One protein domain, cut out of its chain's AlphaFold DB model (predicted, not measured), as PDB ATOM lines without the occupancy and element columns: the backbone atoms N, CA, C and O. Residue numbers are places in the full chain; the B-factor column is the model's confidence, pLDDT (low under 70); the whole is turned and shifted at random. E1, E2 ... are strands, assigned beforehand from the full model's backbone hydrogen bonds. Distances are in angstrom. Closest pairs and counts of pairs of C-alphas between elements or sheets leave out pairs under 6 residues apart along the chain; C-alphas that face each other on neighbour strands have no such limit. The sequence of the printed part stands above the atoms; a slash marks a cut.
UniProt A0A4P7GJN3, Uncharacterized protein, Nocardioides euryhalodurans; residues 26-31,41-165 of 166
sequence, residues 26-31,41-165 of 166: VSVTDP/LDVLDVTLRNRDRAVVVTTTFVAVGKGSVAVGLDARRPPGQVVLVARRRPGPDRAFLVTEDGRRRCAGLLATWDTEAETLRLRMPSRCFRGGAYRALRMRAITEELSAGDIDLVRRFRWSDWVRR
ATOM      1  N   VAL A  26     167.231 146.630 145.812       74.00
ATOM      2  CA  VAL A  26     167.166 148.021 146.287       74.00
ATOM      3  C   VAL A  26     166.201 148.076 147.457       74.00
ATOM      4  O   VAL A  26     165.116 147.505 147.348       74.00
ATOM      5  N   SER A  27     166.628 148.745 148.528       69.62
ATOM      6  CA  SER A  27     165.889 149.004 149.765       69.62
ATOM      7  C   SER A  27     165.594 150.506 149.858       69.62
ATOM      8  O   SER A  27     166.429 151.329 149.469       69.62
ATOM      9  N   VAL A  28     164.380 150.858 150.279       62.78
ATOM     10  CA  VAL A  28     163.945 152.242 150.508       62.78
ATOM     11  C   VAL A  28     163.373 152.309 151.914       62.78
ATOM     12  O   VAL A  28     162.361 151.665 152.183       62.78
ATOM     13  N   THR A  29     164.018 153.092 152.775       57.16
ATOM     14  CA  THR A  29     163.631 153.287 154.176       57.16
ATOM     15  C   THR A  29     162.911 154.616 154.349       57.16
ATOM     16  O   THR A  29     163.379 155.628 153.821       57.16
ATOM     17  N   ASP A  30     161.815 154.620 155.106       55.62
ATOM     18  CA  ASP A  30     161.132 155.842 155.536       55.62
ATOM     19  C   ASP A  30     161.379 156.093 157.033       55.62
ATOM     20  O   ASP A  30     160.724 155.491 157.885       55.62
ATOM     21  N   PRO A  31     162.357 156.941 157.390       47.34
ATOM     22  CA  PRO A  31     162.650 157.244 158.784       47.34
ATOM     23  C   PRO A  31     161.674 158.259 159.403       47.34
ATOM     24  O   PRO A  31     161.798 158.535 160.594       47.34
ATOM     25  N   LEU A  41     150.645 148.875 159.499       74.38
ATOM     26  CA  LEU A  41     151.082 149.014 158.093       74.38
ATOM     27  C   LEU A  41     151.905 150.265 157.734       74.38
ATOM     28  O   LEU A  41     152.153 150.484 156.546       74.38
ATOM     29  N   ASP A  42     152.427 151.002 158.713       78.88
ATOM     30  CA  ASP A  42     153.505 151.971 158.470       78.88
ATOM     31  C   ASP A  42     154.744 151.275 157.893       78.88
ATOM     32  O   ASP A  42     155.257 150.325 158.490       78.88
ATOM     33  N   VAL A  43     155.215 151.712 156.722       80.38
ATOM     34  CA  VAL A  43     156.336 151.081 156.003       80.38
ATOM     35  C   VAL A  43     157.669 151.520 156.584       80.38
ATOM     36  O   VAL A  43     157.989 152.700 156.585       80.38
ATOM     37  N   LEU A  44     158.492 150.550 156.970       82.00
ATOM     38  CA  LEU A  44     159.877 150.777 157.380       82.00
ATOM     39  C   LEU A  44     160.861 150.563 156.237       82.00
ATOM     40  O   LEU A  44     161.796 151.337 156.072       82.00
ATOM     41  N   ASP A  45     160.666 149.499 155.460       84.81
ATOM     42  CA  ASP A  45     161.526 149.169 154.330       84.81
ATOM     43  C   ASP A  45     160.721 148.568 153.186       84.81
ATOM     44  O   ASP A  45     159.743 147.845 153.387       84.81
ATOM     45  N   VAL A  46     161.186 148.812 151.966       88.88
ATOM     46  CA  VAL A  46     160.711 148.106 150.784       88.88
ATOM     47  C   VAL A  46     161.899 147.617 149.992       88.88
ATOM     48  O   VAL A  46     162.709 148.411 149.525       88.88
ATOM     49  N   THR A  47     161.935 146.315 149.740       92.81
ATOM     50  CA  THR A  47     162.976 145.642 148.979       92.81
ATOM     51  C   THR A  47     162.436 145.076 147.659       92.81
ATOM     52  O   THR A  47     161.540 144.231 147.664       92.81
ATOM     53  N   LEU A  48     163.030 145.465 146.522       95.50
ATOM     54  CA  LEU A  48     162.748 144.892 145.193       95.50
ATOM     55  C   LEU A  48     163.825 143.894 144.781       95.50
ATOM     56  O   LEU A  48     164.990 144.258 144.659       95.50
ATOM     57  N   ARG A  49     163.422 142.665 144.450       96.19
ATOM     58  CA  ARG A  49     164.267 141.645 143.813       96.19
ATOM     59  C   ARG A  49     163.710 141.281 142.442       96.19
ATOM     60  O   ARG A  49     162.653 140.653 142.338       96.19
ATOM     61  N   ASN A  50     164.440 141.635 141.391       96.12
ATOM     62  CA  ASN A  50     164.054 141.368 140.007       96.12
ATOM     63  C   ASN A  50     164.748 140.103 139.478       96.12
ATOM     64  O   ASN A  50     165.856 140.181 138.952       96.12
ATOM     65  N   ARG A  51     164.116 138.936 139.651       94.31
ATOM     66  CA  ARG A  51     164.680 137.649 139.219       94.31
ATOM     67  C   ARG A  51     164.157 137.230 137.849       94.31
ATOM     68  O   ARG A  51     163.057 137.609 137.443       94.31
ATOM     69  N   ASP A  52     164.864 136.311 137.207       92.69
ATOM     70  CA  ASP A  52     164.515 135.751 135.906       92.69
ATOM     71  C   ASP A  52     163.076 135.246 135.813       92.69
ATOM     72  O   ASP A  52     162.387 135.509 134.830       92.69
ATOM     73  N   ARG A  53     162.584 134.536 136.829       95.88
ATOM     74  CA  ARG A  53     161.240 133.930 136.791       95.88
ATOM     75  C   ARG A  53     160.196 134.678 137.612       95.88
ATOM     76  O   ARG A  53     159.009 134.356 137.510       95.88
ATOM     77  N   ALA A  54     160.609 135.626 138.448       97.25
ATOM     78  CA  ALA A  54     159.683 136.376 139.283       97.25
ATOM     79  C   ALA A  54     160.261 137.698 139.785       97.25
ATOM     80  O   ALA A  54     161.424 137.782 140.171       97.25
ATOM     81  N   VAL A  55     159.376 138.674 139.930       97.50
ATOM     82  CA  VAL A  55     159.593 139.870 140.736       97.50
ATOM     83  C   VAL A  55     159.143 139.566 142.156       97.50
ATOM     84  O   VAL A  55     158.046 139.039 142.365       97.50
ATOM     85  N   VAL A  56     159.991 139.859 143.133       97.81
ATOM     86  CA  VAL A  56     159.645 139.748 144.550       97.81
ATOM     87  C   VAL A  56     159.801 141.116 145.182       97.81
ATOM     88  O   VAL A  56     160.879 141.697 145.103       97.81
ATOM     89  N   VAL A  57     158.734 141.600 145.803       96.50
ATOM     90  CA  VAL A  57     158.766 142.785 146.652       96.50
ATOM     91  C   VAL A  57     158.540 142.332 148.083       96.50
ATOM     92  O   VAL A  57     157.594 141.590 148.346       96.50
ATOM     93  N   THR A  58     159.420 142.745 148.982       96.12
ATOM     94  CA  THR A  58     159.233 142.575 150.420       96.12
ATOM     95  C   THR A  58     159.035 143.949 151.027       96.12
ATOM     96  O   THR A  58     159.851 144.828 150.786       96.12
ATOM     97  N   THR A  59     157.967 144.125 151.788       91.31
ATOM     98  CA  THR A  59     157.692 145.335 152.557       91.31
ATOM     99  C   THR A  59     157.750 144.973 154.030       91.31
ATOM    100  O   THR A  59     157.103 144.009 154.437       91.31
ATOM    101  N   THR A  60     158.526 145.719 154.801       89.31
ATOM    102  CA  THR A  60     158.617 145.608 156.258       89.31
ATOM    103  C   THR A  60     157.811 146.736 156.872       89.31
ATOM    104  O   THR A  60     157.880 147.864 156.379       89.31
ATOM    105  N   PHE A  61     157.064 146.443 157.931       86.12
ATOM    106  CA  PHE A  61     156.221 147.418 158.612       86.12
ATOM    107  C   PHE A  61     156.635 147.606 160.067       86.12
ATOM    108  O   PHE A  61     157.312 146.751 160.632       86.12
ATOM    109  N   VAL A  62     156.165 148.689 160.687       84.38
ATOM    110  CA  VAL A  62     156.197 148.843 162.151       84.38
ATOM    111  C   VAL A  62     155.415 147.705 162.812       84.38
ATOM    112  O   VAL A  62     155.897 147.078 163.748       84.38
ATOM    113  N   ALA A  63     154.213 147.433 162.300       85.88
ATOM    114  CA  ALA A  63     153.378 146.307 162.696       85.88
ATOM    115  C   ALA A  63     152.409 145.949 161.565       85.88
ATOM    116  O   ALA A  63     151.789 146.824 160.959       85.88
ATOM    117  N   VAL A  64     152.213 144.665 161.292       88.19
ATOM    118  CA  VAL A  64     151.277 144.167 160.289       88.19
ATOM    119  C   VAL A  64     149.853 144.220 160.838       88.19
ATOM    120  O   VAL A  64     149.537 143.819 161.966       88.19
ATOM    121  N   GLY A  65     148.950 144.726 160.002       86.06
ATOM    122  CA  GLY A  65     147.535 144.883 160.314       86.06
ATOM    123  C   GLY A  65     146.618 144.509 159.161       86.06
ATOM    124  O   GLY A  65     147.033 143.978 158.130       86.06
ATOM    125  N   LYS A  66     145.328 144.781 159.357       86.62
ATOM    126  CA  LYS A  66     144.344 144.753 158.272       86.62
ATOM    127  C   LYS A  66     144.537 146.006 157.426       86.62
ATOM    128  O   LYS A  66     144.816 147.063 157.968       86.62
ATOM    129  N   GLY A  67     144.357 145.887 156.119       85.31
ATOM    130  CA  GLY A  67     144.530 147.004 155.202       85.31
ATOM    131  C   GLY A  67     144.945 146.538 153.819       85.31
ATOM    132  O   GLY A  67     144.713 145.385 153.430       85.31
ATOM    133  N   SER A  68     145.510 147.453 153.041       86.31
ATOM    134  CA  SER A  68     146.020 147.152 151.711       86.31
ATOM    135  C   SER A  68     147.395 147.766 151.494       86.31
ATOM    136  O   SER A  68     147.749 148.794 152.053       86.31
ATOM    137  N   VAL A  69     148.184 147.113 150.656       87.69
ATOM    138  CA  VAL A  69     149.502 147.600 150.254       87.69
ATOM    139  C   VAL A  69     149.536 147.575 148.739       87.69
ATOM    140  O   VAL A  69     149.218 146.551 148.127       87.69
ATOM    141  N   ALA A  70     149.895 148.700 148.139       89.50
ATOM    142  CA  ALA A  70     150.052 148.864 146.709       89.50
ATOM    143  C   ALA A  70     151.523 149.146 146.381       89.50
ATOM    144  O   ALA A  70     152.137 150.057 146.916       89.50
ATOM    145  N   VAL A  71     152.114 148.378 145.471       91.94
ATOM    146  CA  VAL A  71     153.480 148.609 144.991       91.94
ATOM    147  C   VAL A  71     153.429 148.889 143.502       91.94
ATOM    148  O   VAL A  71     153.125 148.001 142.704       91.94
ATOM    149  N   GLY A  72     153.737 150.124 143.125       92.94
ATOM    150  CA  GLY A  72     153.934 150.503 141.735       92.94
ATOM    151  C   GLY A  72     155.270 149.975 141.228       92.94
ATOM    152  O   GLY A  72     156.302 150.182 141.861       92.94
ATOM    153  N   LEU A  73     155.255 149.320 140.075       95.25
ATOM    154  CA  LEU A  73     156.430 148.886 139.334       95.25
ATOM    155  C   LEU A  73     156.466 149.613 137.994       95.25
ATOM    156  O   LEU A  73     155.460 149.668 137.289       95.25
ATOM    157  N   ASP A  74     157.639 150.115 137.634       95.62
ATOM    158  CA  ASP A  74     157.904 150.744 136.343       95.62
ATOM    159  C   ASP A  74     159.010 149.972 135.624       95.62
ATOM    160  O   ASP A  74     160.019 149.602 136.232       95.62
ATOM    161  N   ALA A  75     158.810 149.686 134.340       96.75
ATOM    162  CA  ALA A  75     159.753 148.967 133.495       96.75
ATOM    163  C   ALA A  75     160.590 149.931 132.664       96.75
ATOM    164  O   ALA A  75     160.084 150.888 132.090       96.75
ATOM    165  N   ARG A  76     161.888 149.640 132.525       94.38
ATOM    166  CA  ARG A  76     162.781 150.507 131.741       94.38
ATOM    167  C   ARG A  76     162.625 150.303 130.239       94.38
ATOM    168  O   ARG A  76     162.635 151.265 129.479       94.38
ATOM    169  N   ARG A  77     162.608 149.040 129.795       93.25
ATOM    170  CA  ARG A  77     162.607 148.649 128.373       93.25
ATOM    171  C   ARG A  77     162.018 147.247 128.174       93.25
ATOM    172  O   ARG A  77     162.597 146.307 128.733       93.25
ATOM    173  N   PRO A  78     160.994 147.100 127.313       93.50
ATOM    174  CA  PRO A  78     160.051 148.155 126.909       93.50
ATOM    175  C   PRO A  78     159.420 148.865 128.129       93.50
ATOM    176  O   PRO A  78     159.279 148.226 129.174       93.50
ATOM    177  N   PRO A  79     159.092 150.170 128.030       94.44
ATOM    178  CA  PRO A  79     158.536 150.937 129.143       94.44
ATOM    179  C   PRO A  79     157.116 150.494 129.495       94.44
ATOM    180  O   PRO A  79     156.404 149.980 128.637       94.44
ATOM    181  N   GLY A  80     156.687 150.675 130.738       93.69
ATOM    182  CA  GLY A  80     155.314 150.390 131.159       93.69
ATOM    183  C   GLY A  80     155.198 150.280 132.669       93.69
ATOM    184  O   GLY A  80     156.202 150.051 133.341       93.69
ATOM    185  N   GLN A  81     153.980 150.409 133.187       94.50
ATOM    186  CA  GLN A  81     153.722 150.407 134.624       94.50
ATOM    187  C   GLN A  81     152.674 149.369 135.014       94.50
ATOM    188  O   GLN A  81     151.785 149.018 134.238       94.50
ATOM    189  N   VAL A  82     152.800 148.850 136.231       94.56
ATOM    190  CA  VAL A  82     151.805 147.980 136.860       94.56
ATOM    191  C   VAL A  82     151.812 148.218 138.362       94.56
ATOM    192  O   VAL A  82     152.861 148.487 138.940       94.56
ATOM    193  N   VAL A  83     150.660 148.096 139.010       94.06
ATOM    194  CA  VAL A  83     150.553 148.160 140.471       94.06
ATOM    195  C   VAL A  83     150.226 146.775 141.007       94.06
ATOM    196  O   VAL A  83     149.253 146.147 140.588       94.06
ATOM    197  N   LEU A  84     151.044 146.280 141.930       94.81
ATOM    198  CA  LEU A  84     150.765 145.078 142.706       94.81
ATOM    199  C   LEU A  84     149.963 145.471 143.934       94.81
ATOM    200  O   LEU A  84     150.414 146.318 144.691       94.81
ATOM    201  N   VAL A  85     148.811 144.848 144.158       92.44
ATOM    202  CA  VAL A  85     147.984 145.128 145.334       92.44
ATOM    203  C   VAL A  85     147.856 143.867 146.175       92.44
ATOM    204  O   VAL A  85     147.379 142.846 145.675       92.44
ATOM    205  N   ALA A  86     148.242 143.953 147.447       93.50
ATOM    206  CA  ALA A  86     147.905 142.990 148.489       93.50
ATOM    207  C   ALA A  86     146.793 143.564 149.370       93.50
ATOM    208  O   ALA A  86     146.839 144.732 149.746       93.50
ATOM    209  N   ARG A  87     145.801 142.749 149.725       91.00
ATOM    210  CA  ARG A  87     144.755 143.103 150.690       91.00
ATOM    211  C   ARG A  87     144.701 142.067 151.800       91.00
ATOM    212  O   ARG A  87     144.589 140.877 151.494       91.00
ATOM    213  N   ARG A  88     144.695 142.546 153.043       89.44
ATOM    214  CA  ARG A  88     144.484 141.767 154.265       89.44
ATOM    215  C   ARG A  88     143.215 142.247 154.960       89.44
ATOM    216  O   ARG A  88     143.135 143.372 155.443       89.44
ATOM    217  N   ARG A  89     142.182 141.410 154.968       85.44
ATOM    218  CA  ARG A  89     140.855 141.679 155.560       85.44
ATOM    219  C   ARG A  89     140.405 140.415 156.318       85.44
ATOM    220  O   ARG A  89     141.053 139.386 156.165       85.44
ATOM    221  N   PRO A  90     139.333 140.446 157.132       82.00
ATOM    222  CA  PRO A  90     138.761 139.215 157.682       82.00
ATOM    223  C   PRO A  90     138.408 138.237 156.545       82.00
ATOM    224  O   PRO A  90     137.595 138.567 155.683       82.00
ATOM    225  N   GLY A  91     139.062 137.073 156.507       85.44
ATOM    226  CA  GLY A  91     138.944 136.093 155.422       85.44
ATOM    227  C   GLY A  91     140.259 135.874 154.660       85.44
ATOM    228  O   GLY A  91     141.327 136.176 155.188       85.44
ATOM    229  N   PRO A  92     140.208 135.315 153.435       87.31
ATOM    230  CA  PRO A  92     141.413 135.015 152.675       87.31
ATOM    231  C   PRO A  92     142.063 136.292 152.143       87.31
ATOM    232  O   PRO A  92     141.400 137.133 151.518       87.31
ATOM    233  N   ASP A  93     143.376 136.382 152.327       90.75
ATOM    234  CA  ASP A  93     144.196 137.424 151.723       90.75
ATOM    235  C   ASP A  93     144.080 137.397 150.199       90.75
ATOM    236  O   ASP A  93     143.876 136.355 149.564       90.75
ATOM    237  N   ARG A  94     144.189 138.575 149.582       91.69
ATOM    238  CA  ARG A  94     144.041 138.718 148.130       91.69
ATOM    239  C   ARG A  94     145.217 139.467 147.539       91.69
ATOM    240  O   ARG A  94     145.603 140.512 148.048       91.69
ATOM    241  N   ALA A  95     145.698 138.976 146.402       93.88
ATOM    242  CA  ALA A  95     146.675 139.658 145.570       93.88
ATOM    243  C   ALA A  95     146.137 139.819 144.144       93.88
ATOM    244  O   ALA A  95     145.525 138.901 143.591       93.88
ATOM    245  N   PHE A  96     146.336 140.985 143.541       93.81
ATOM    246  CA  PHE A  96     146.007 141.229 142.135       93.81
ATOM    247  C   PHE A  96     146.903 142.314 141.541       93.81
ATOM    248  O   PHE A  96     147.604 143.017 142.265       93.81
ATOM    249  N   LEU A  97     146.882 142.428 140.214       93.44
ATOM    250  CA  LEU A  97     147.552 143.503 139.497       93.44
ATOM    251  C   LEU A  97     146.526 144.542 139.055       93.44
ATOM    252  O   LEU A  97     145.383 144.198 138.741       93.44
ATOM    253  N   VAL A  98     146.955 145.792 138.978       92.25
ATOM    254  CA  VAL A  98     146.241 146.870 138.295       92.25
ATOM    255  C   VAL A  98     147.140 147.385 137.178       92.25
ATOM    256  O   VAL A  98     148.296 147.736 137.416       92.25
ATOM    257  N   THR A  99     146.621 147.365 135.957       90.25
ATOM    258  CA  THR A  99     147.247 147.905 134.745       90.25
ATOM    259  C   THR A  99     146.410 149.067 134.213       90.25
ATOM    260  O   THR A  99     145.347 149.351 134.761       90.25
ATOM    261  N   GLU A 100     146.846 149.698 133.123       86.50
ATOM    262  CA  GLU A 100     146.054 150.715 132.406       86.50
ATOM    263  C   GLU A 100     144.672 150.175 131.993       86.50
ATOM    264  O   GLU A 100     143.666 150.839 132.209       86.50
ATOM    265  N   ASP A 101     144.599 148.912 131.553       88.19
ATOM    266  CA  ASP A 101     143.336 148.230 131.207       88.19
ATOM    267  C   ASP A 101     142.480 147.821 132.429       88.19
ATOM    268  O   ASP A 101     141.499 147.087 132.310       88.19
ATOM    269  N   GLY A 102     142.886 148.218 133.638       88.25
ATOM    270  CA  GLY A 102     142.205 147.903 134.888       88.25
ATOM    271  C   GLY A 102     142.758 146.684 135.631       88.25
ATOM    272  O   GLY A 102     143.933 146.313 135.543       88.25
ATOM    273  N   ARG A 103     141.910 146.076 136.465       91.38
ATOM    274  CA  ARG A 103     142.309 145.005 137.388       91.38
ATOM    275  C   ARG A 103     142.476 143.671 136.663       91.38
ATOM    276  O   ARG A 103     141.549 143.174 136.032       91.38
ATOM    277  N   ARG A 104     143.615 143.008 136.877       90.25
ATOM    278  CA  ARG A 104     143.930 141.699 136.289       90.25
ATOM    279  C   ARG A 104     144.347 140.686 137.349       90.25
ATOM    280  O   ARG A 104     145.098 140.981 138.281       90.25
ATOM    281  N   ARG A 105     143.874 139.449 137.191       91.31
ATOM    282  CA  ARG A 105     144.432 138.295 137.907       91.31
ATOM    283  C   ARG A 105     145.668 137.811 137.157       91.31
ATOM    284  O   ARG A 105     145.675 137.803 135.930       91.31
ATOM    285  N   CYS A 106     146.678 137.350 137.889       93.75
ATOM    286  CA  CYS A 106     147.757 136.576 137.294       93.75
ATOM    287  C   CYS A 106     147.993 135.286 138.070       93.75
ATOM    288  O   CYS A 106     148.186 135.307 139.285       93.75
ATOM    289  N   ALA A 107     148.008 134.164 137.352       96.06
ATOM    290  CA  ALA A 107     148.292 132.862 137.931       96.06
ATOM    291  C   ALA A 107     149.709 132.826 138.526       96.06
ATOM    292  O   ALA A 107     150.700 133.002 137.807       96.06
ATOM    293  N   GLY A 108     149.786 132.562 139.832       95.75
ATOM    294  CA  GLY A 108     151.027 132.511 140.606       95.75
ATOM    295  C   GLY A 108     151.430 133.833 141.260       95.75
ATOM    296  O   GLY A 108     152.463 133.857 141.925       95.75
ATOM    297  N   LEU A 109     150.652 134.911 141.090       97.12
ATOM    298  CA  LEU A 109     150.782 136.085 141.951       97.12
ATOM    299  C   LEU A 109     150.358 135.700 143.374       97.12
ATOM    300  O   LEU A 109     149.241 135.225 143.573       97.12
ATOM    301  N   LEU A 110     151.239 135.932 144.342       96.56
ATOM    302  CA  LEU A 110     151.015 135.599 145.745       96.56
ATOM    303  C   LEU A 110     151.369 136.789 146.637       96.56
ATOM    304  O   LEU A 110     152.387 137.445 146.413       96.56
ATOM    305  N   ALA A 111     150.540 137.029 147.648       96.31
ATOM    306  CA  ALA A 111     150.872 137.846 148.806       96.31
ATOM    307  C   ALA A 111     151.014 136.907 150.006       96.31
ATOM    308  O   ALA A 111     150.120 136.102 150.262       96.31
ATOM    309  N   THR A 112     152.132 137.001 150.712       96.88
ATOM    310  CA  THR A 112     152.369 136.277 151.962       96.88
ATOM    311  C   THR A 112     152.596 137.303 153.048       96.88
ATOM    312  O   THR A 112     153.543 138.079 152.960       96.88
ATOM    313  N   TRP A 113     151.716 137.320 154.039       95.31
ATOM    314  CA  TRP A 113     151.859 138.179 155.199       95.31
ATOM    315  C   TRP A 113     152.442 137.383 156.358       95.31
ATOM    316  O   TRP A 113     151.980 136.277 156.634       95.31
ATOM    317  N   ASP A 114     153.410 137.969 157.041       95.94
ATOM    318  CA  ASP A 114     154.066 137.407 158.212       95.94
ATOM    319  C   ASP A 114     153.929 138.411 159.358       95.94
ATOM    320  O   ASP A 114     154.464 139.514 159.284       95.94
ATOM    321  N   THR A 115     153.137 138.059 160.370       93.44
ATOM    322  CA  THR A 115     152.902 138.910 161.547       93.44
ATOM    323  C   THR A 115     153.986 138.775 162.602       93.44
ATOM    324  O   THR A 115     154.027 139.589 163.508       93.44
ATOM    325  N   GLU A 116     154.825 137.740 162.539       95.25
ATOM    326  CA  GLU A 116     155.937 137.587 163.480       95.25
ATOM    327  C   GLU A 116     157.145 138.387 162.994       95.25
ATOM    328  O   GLU A 116     157.781 139.094 163.769       95.25
ATOM    329  N   ALA A 117     157.429 138.326 161.690       95.50
ATOM    330  CA  ALA A 117     158.490 139.110 161.062       95.50
ATOM    331  C   ALA A 117     158.057 140.536 160.671       95.50
ATOM    332  O   ALA A 117     158.874 141.304 160.172       95.50
ATOM    333  N   GLU A 118     156.774 140.864 160.829       93.88
ATOM    334  CA  GLU A 118     156.153 142.121 160.403       93.88
ATOM    335  C   GLU A 118     156.420 142.476 158.930       93.88
ATOM    336  O   GLU A 118     156.775 143.601 158.568       93.88
ATOM    337  N   THR A 119     156.219 141.491 158.043       94.94
ATOM    338  CA  THR A 119     156.468 141.646 156.604       94.94
ATOM    339  C   THR A 119     155.292 141.257 155.709       94.94
ATOM    340  O   THR A 119     154.473 140.387 156.006       94.94
ATOM    341  N   LEU A 120     155.249 141.883 154.534       95.12
ATOM    342  CA  LEU A 120     154.493 141.444 153.368       95.12
ATOM    343  C   LEU A 120     155.477 141.055 152.274       95.12
ATOM    344  O   LEU A 120     156.299 141.858 151.839       95.12
ATOM    345  N   ARG A 121     155.319 139.853 151.731       97.62
ATOM    346  CA  ARG A 121     156.022 139.406 150.535       97.62
ATOM    347  C   ARG A 121     155.062 139.258 149.364       97.62
ATOM    348  O   ARG A 121     154.256 138.331 149.310       97.62
ATOM    349  N   LEU A 122     155.213 140.130 148.374       97.31
ATOM    350  CA  LEU A 122     154.568 140.035 147.070       97.31
ATOM    351  C   LEU A 122     155.478 139.292 146.093       97.31
ATOM    352  O   LEU A 122     156.600 139.711 145.819       97.31
ATOM    353  N   ARG A 123     154.993 138.190 145.522       97.88
ATOM    354  CA  ARG A 123     155.688 137.439 144.472       97.88
ATOM    355  C   ARG A 123     154.865 137.453 143.196       97.88
ATOM    356  O   ARG A 123     153.845 136.777 143.117       97.88
ATOM    357  N   MET A 124     155.350 138.154 142.176       97.88
ATOM    358  CA  MET A 124     154.756 138.193 140.843       97.88
ATOM    359  C   MET A 124     155.612 137.380 139.857       97.88
ATOM    360  O   MET A 124     156.763 137.742 139.616       97.88
ATOM    361  N   PRO A 125     155.087 136.316 139.224       98.00
ATOM    362  CA  PRO A 125     155.758 135.666 138.100       98.00
ATOM    363  C   PRO A 125     156.082 136.672 136.990       98.00
ATOM    364  O   PRO A 125     155.223 137.465 136.612       98.00
ATOM    365  N   SER A 126     157.285 136.624 136.412       97.00
ATOM    366  CA  SER A 126     157.715 137.650 135.444       97.00
ATOM    367  C   SER A 126     156.779 137.756 134.238       97.00
ATOM    368  O   SER A 126     156.525 138.857 133.759       97.00
ATOM    369  N   ARG A 127     156.171 136.636 133.819       97.00
ATOM    370  CA  ARG A 127     155.168 136.583 132.740       97.00
ATOM    371  C   ARG A 127     153.927 137.455 132.973       97.00
ATOM    372  O   ARG A 127     153.276 137.832 132.008       97.00
ATOM    373  N   CYS A 128     153.599 137.779 134.226       96.06
ATOM    374  CA  CYS A 128     152.445 138.614 134.564       96.06
ATOM    375  C   CYS A 128     152.602 140.056 134.087       96.06
ATOM    376  O   CYS A 128     151.607 140.759 133.940       96.06
ATOM    377  N   PHE A 129     153.840 140.494 133.857       94.81
ATOM    378  CA  PHE A 129     154.136 141.850 133.444       94.81
ATOM    379  C   PHE A 129     154.842 141.841 132.094       94.81
ATOM    380  O   PHE A 129     155.970 141.366 131.967       94.81
ATOM    381  N   ARG A 130     154.133 142.319 131.064       91.75
ATOM    382  CA  ARG A 130     154.597 142.337 129.666       91.75
ATOM    383  C   ARG A 130     155.090 140.974 129.159       91.75
ATOM    384  O   ARG A 130     156.071 140.908 128.428       91.75
ATOM    385  N   GLY A 131     154.486 139.870 129.607       93.31
ATOM    386  CA  GLY A 131     154.949 138.524 129.243       93.31
ATOM    387  C   GLY A 131     156.363 138.196 129.745       93.31
ATOM    388  O   GLY A 131     156.969 137.233 129.291       93.31
ATOM    389  N   GLY A 132     156.908 138.979 130.682       94.06
ATOM    390  CA  GLY A 132     158.302 138.894 131.109       94.06
ATOM    391  C   GLY A 132     159.272 139.627 130.186       94.06
ATOM    392  O   GLY A 132     160.477 139.531 130.395       94.06
ATOM    393  N   ALA A 133     158.802 140.363 129.182       94.44
ATOM    394  CA  ALA A 133     159.645 141.177 128.317       94.44
ATOM    395  C   ALA A 133     159.943 142.527 128.989       94.44
ATOM    396  O   ALA A 133     159.359 143.551 128.643       94.44
ATOM    397  N   TYR A 134     160.845 142.528 129.972       94.31
ATOM    398  CA  TYR A 134     161.437 143.732 130.559       94.31
ATOM    399  C   TYR A 134     162.878 143.459 131.011       94.31
ATOM    400  O   TYR A 134     163.230 142.336 131.384       94.31
ATOM    401  N   ARG A 135     163.728 144.492 130.969       93.00
ATOM    402  CA  ARG A 135     165.163 144.386 131.321       93.00
ATOM    403  C   ARG A 135     165.509 144.843 132.736       93.00
ATOM    404  O   ARG A 135     166.472 144.359 133.325       93.00
ATOM    405  N   ALA A 136     164.766 145.810 133.255       96.50
ATOM    406  CA  ALA A 136     164.972 146.378 134.577       96.50
ATOM    407  C   ALA A 136     163.657 146.948 135.095       96.50
ATOM    408  O   ALA A 136     162.819 147.377 134.294       96.50
ATOM    409  N   LEU A 137     163.518 146.955 136.415       96.75
ATOM    410  CA  LEU A 137     162.360 147.468 137.129       96.75
ATOM    411  C   LEU A 137     162.810 148.479 138.171       96.75
ATOM    412  O   LEU A 137     163.876 148.321 138.749       96.75
ATOM    413  N   ARG A 138     161.989 149.479 138.441       95.56
ATOM    414  CA  ARG A 138     162.063 150.278 139.667       95.56
ATOM    415  C   ARG A 138     160.705 150.241 140.345       95.56
ATOM    416  O   ARG A 138     159.712 149.896 139.700       95.56
ATOM    417  N   MET A 139     160.660 150.571 141.625       93.69
ATOM    418  CA  MET A 139     159.424 150.518 142.395       93.69
ATOM    419  C   MET A 139     159.156 151.793 143.180       93.69
ATOM    420  O   MET A 139     160.061 152.588 143.431       93.69
ATOM    421  N   ARG A 140     157.903 151.933 143.600       88.19
ATOM    422  CA  ARG A 140     157.464 152.780 144.708       88.19
ATOM    423  C   ARG A 140     156.405 152.009 145.495       88.19
ATOM    424  O   ARG A 140     155.559 151.359 144.875       88.19
ATOM    425  N   ALA A 141     156.448 152.052 146.819       81.00
ATOM    426  CA  ALA A 141     155.381 151.496 147.644       81.00
ATOM    427  C   ALA A 141     154.416 152.597 148.078       81.00
ATOM    428  O   ALA A 141     154.792 153.761 148.175       81.00
ATOM    429  N   ILE A 142     153.171 152.195 148.284       74.44
ATOM    430  CA  ILE A 142     152.065 153.002 148.772       74.44
ATOM    431  C   ILE A 142     151.310 152.100 149.752       74.44
ATOM    432  O   ILE A 142     150.867 151.007 149.382       74.44
ATOM    433  N   THR A 143     151.185 152.516 151.003       66.00
ATOM    434  CA  THR A 143     150.373 151.821 152.007       66.00
ATOM    435  C   THR A 143     149.138 152.630 152.308       66.00
ATOM    436  O   THR A 143     149.229 153.821 152.574       66.00
ATOM    437  N   GLU A 144     147.978 151.982 152.232       61.41
ATOM    438  CA  GLU A 144     146.694 152.619 152.508       61.41
ATOM    439  C   GLU A 144     145.750 151.598 153.147       61.41
ATOM    440  O   GLU A 144     145.618 150.450 152.689       61.41
ATOM    441  N   GLU A 145     144.969 152.025 154.136       51.91
ATOM    442  CA  GLU A 145     143.677 151.390 154.330       51.91
ATOM    443  C   GLU A 145     142.795 151.777 153.133       51.91
ATOM    444  O   GLU A 145     142.145 152.810 153.136       51.91
ATOM    445  N   LEU A 146     142.805 150.967 152.060       47.88
ATOM    446  CA  LEU A 146     141.931 151.167 150.892       47.88
ATOM    447  C   LEU A 146     140.456 150.987 151.301       47.88
ATOM    448  O   LEU A 146     139.846 149.936 151.057       47.88
ATOM    449  N   SER A 147     139.887 151.989 151.955       38.72
ATOM    450  CA  SER A 147     138.464 152.281 152.035       38.72
ATOM    451  C   SER A 147     138.163 153.320 150.958       38.72
ATOM    452  O   SER A 147     138.315 154.506 151.181       38.72
ATOM    453  N   ALA A 148     137.793 152.834 149.771       37.50
ATOM    454  CA  ALA A 148     137.049 153.556 148.735       37.50
ATOM    455  C   ALA A 148     137.422 155.036 148.463       37.50
ATOM    456  O   ALA A 148     136.829 155.929 149.048       37.50
ATOM    457  N   GLY A 149     138.259 155.294 147.451       34.75
ATOM    458  CA  GLY A 149     138.147 156.534 146.665       34.75
ATOM    459  C   GLY A 149     139.448 157.274 146.395       34.75
ATOM    460  O   GLY A 149     139.754 157.505 145.230       34.75
ATOM    461  N   ASP A 150     140.238 157.567 147.424       39.31
ATOM    462  CA  ASP A 150     141.254 158.619 147.310       39.31
ATOM    463  C   ASP A 150     142.677 158.060 147.398       39.31
ATOM    464  O   ASP A 150     143.214 157.816 148.473       39.31
ATOM    465  N   ILE A 151     143.296 157.861 146.229       42.38
ATOM    466  CA  ILE A 151     144.722 157.525 146.091       42.38
ATOM    467  C   ILE A 151     145.524 158.841 146.048       42.38
ATOM    468  O   ILE A 151     146.146 159.157 145.033       42.38
ATOM    469  N   ASP A 152     145.474 159.651 147.109       38.44
ATOM    470  CA  ASP A 152     146.068 161.005 147.118       38.44
ATOM    471  C   ASP A 152     147.427 161.118 147.841       38.44
ATOM    472  O   ASP A 152     148.032 162.192 147.891       38.44
ATOM    473  N   LEU A 153     148.022 160.005 148.293       41.06
ATOM    474  CA  LEU A 153     149.355 159.997 148.934       41.06
ATOM    475  C   LEU A 153     150.523 159.650 147.989       41.06
ATOM    476  O   LEU A 153     151.678 159.512 148.396       41.06
ATOM    477  N   VAL A 154     150.265 159.630 146.680       44.34
ATOM    478  CA  VAL A 154     151.201 159.246 145.598       44.34
ATOM    479  C   VAL A 154     152.424 160.175 145.459       44.34
ATOM    480  O   VAL A 154     153.325 159.906 144.661       44.34
ATOM    481  N   ARG A 155     152.489 161.286 146.207       39.62
ATOM    482  CA  ARG A 155     153.462 162.366 145.967       39.62
ATOM    483  C   ARG A 155     154.742 162.296 146.808       39.62
ATOM    484  O   ARG A 155     155.703 162.955 146.419       39.62
ATOM    485  N   ARG A 156     154.795 161.527 147.907       47.06
ATOM    486  CA  ARG A 156     155.965 161.532 148.818       47.06
ATOM    487  C   ARG A 156     156.995 160.428 148.561       47.06
ATOM    488  O   ARG A 156     158.177 160.647 148.812       47.06
ATOM    489  N   PHE A 157     156.607 159.294 147.977       62.97
ATOM    490  CA  PHE A 157     157.564 158.216 147.705       62.97
ATOM    491  C   PHE A 157     158.293 158.410 146.374       62.97
ATOM    492  O   PHE A 157     157.716 158.314 145.285       62.97
ATOM    493  N   ARG A 158     159.605 158.650 146.470       78.75
ATOM    494  CA  ARG A 158     160.514 158.662 145.321       78.75
ATOM    495  C   ARG A 158     160.619 157.250 144.748       78.75
ATOM    496  O   ARG A 158     160.699 156.266 145.477       78.75
ATOM    497  N   TRP A 159     160.657 157.155 143.423       87.62
ATOM    498  CA  TRP A 159     161.003 155.904 142.759       87.62
ATOM    499  C   TRP A 159     162.378 155.408 143.215       87.62
ATOM    500  O   TRP A 159     163.321 156.195 143.304       87.62
ATOM    501  N   SER A 160     162.492 154.099 143.423       90.38
ATOM    502  CA  SER A 160     163.772 153.436 143.636       90.38
ATOM    503  C   SER A 160     164.696 153.591 142.421       90.38
ATOM    504  O   SER A 160     164.259 153.910 141.306       90.38
ATOM    505  N   ASP A 161     165.967 153.241 142.601       93.50
ATOM    506  CA  ASP A 161     166.860 152.994 141.475       93.50
ATOM    507  C   ASP A 161     166.397 151.800 140.627       93.50
ATOM    508  O   ASP A 161     165.574 150.969 141.035       93.50
ATOM    509  N   TRP A 162     166.933 151.722 139.408       95.06
ATOM    510  CA  TRP A 162     166.653 150.638 138.473       95.06
ATOM    511  C   TRP A 162     167.350 149.338 138.883       95.06
ATOM    512  O   TRP A 162     168.572 149.227 138.863       95.06
ATOM    513  N   VAL A 163     166.554 148.303 139.106       95.00
ATOM    514  CA  VAL A 163     166.968 146.938 139.420       95.00
ATOM    515  C   VAL A 163     166.975 146.097 138.146       95.00
ATOM    516  O   VAL A 163     165.922 145.767 137.584       95.00
ATOM    517  N   ARG A 164     168.173 145.749 137.659       94.94
ATOM    518  CA  ARG A 164     168.328 144.848 136.505       94.94
ATOM    519  C   ARG A 164     167.785 143.464 136.840       94.94
ATOM    520  O   ARG A 164     167.847 143.021 137.983       94.94
ATOM    521  N   ARG A 165     167.245 142.806 135.819       91.00
ATOM    522  CA  ARG A 165     166.848 141.405 135.915       91.00
ATOM    523  C   ARG A 165     168.092 140.524 135.990       91.00
ATOM    524  O   ARG A 165     169.034 140.782 135.237       91.00
TER     525      ARG A 165
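What this domain is: This is residues 26 to 31 and 41 to 165 of the 166 residues of an uncharacterized protein of Nocardioides euryhalodurans (UniProt A0A4P7GJN3). Two five-stranded sheets lie face to face as a sandwich, their strands crossed at 43 degrees; the sheet that holds the long strands E4 and E5 is strongly twisted. After E10 a long stretch with no named element, residues 145 to 165, loops round the outside, and its residues 163 to 164 pair briefly with E10. The printed part has 131 residues with ten named strands, E1 to E10 in order along the chain, and no named helix; the class is all strand. The sheets run E7 E6 E5 E4 E10 and E1 E2 E3 E9 E8, both antiparallel. The whole is compact and rounded, with a radius of gyration of the C-alphas of 13.7 A and spans of 36 by 31 by 29 A.

How they stand to each other: Start at the hairpin of E4, residues 67 to 76, and E5, residues 79 to 88, where N 71 and O 84 are within hydrogen-bond range at 2.8 A. Beside E4 find the edge strand E10, residues 136 to 144, antiparallel to it, with N 70 and O 142 2.8 A apart. Beside E5 comes E6, residues 94 to 99, with N 85 and O 96 at 2.9 A, and then the edge strand E7, residues 102 to 104, with N 99 and O 102 at 2.9 A. E4 E5 E6 E7 form a meander, each strand the antiparallel neighbour of the one before. In the other sheet, look for the edge strand E1, residues 26 to 29, beside E2, residues 43 to 50, with N 28 and O 46 at 3.1 A. E2 makes a hairpin with E3, residues 54 to 61, with N 47 and O 58 at 2.8 A. Next to E3 is E9, residues 119 to 125, with N 57 and O 122 at 2.9 A; E9 makes a hairpin with the edge strand E8, residues 110 to 114, with N 121 and O 112 at 2.8 A. Where the sheets face each other, the facing parts are 9.2 A centre to centre. The closest C-alphas of E6 and E8 are those of Ala 95 and Ala 111, 5.6 A apart.

Where its parts are: Find C-alpha 26 at (167.166, 148.021, 146.287), where E1 begins. E4 starts at C-alpha 67, (144.530, 147.004, 155.202), and is 29.9 A long; E5 measures 30.2 A. E10 runs 26.4 A to C-alpha 144 at (146.694, 152.619, 152.508).

The domain as a whole: Residues 32 to 40 are not printed; C-alphas 31 and 41 are 14.2 A apart across this cut. Of the links printed whole, that from E9 to E10 is short and the others are tight. Low confidence, pLDDT under 70, falls on residues 27 to 31 and 143 to 157.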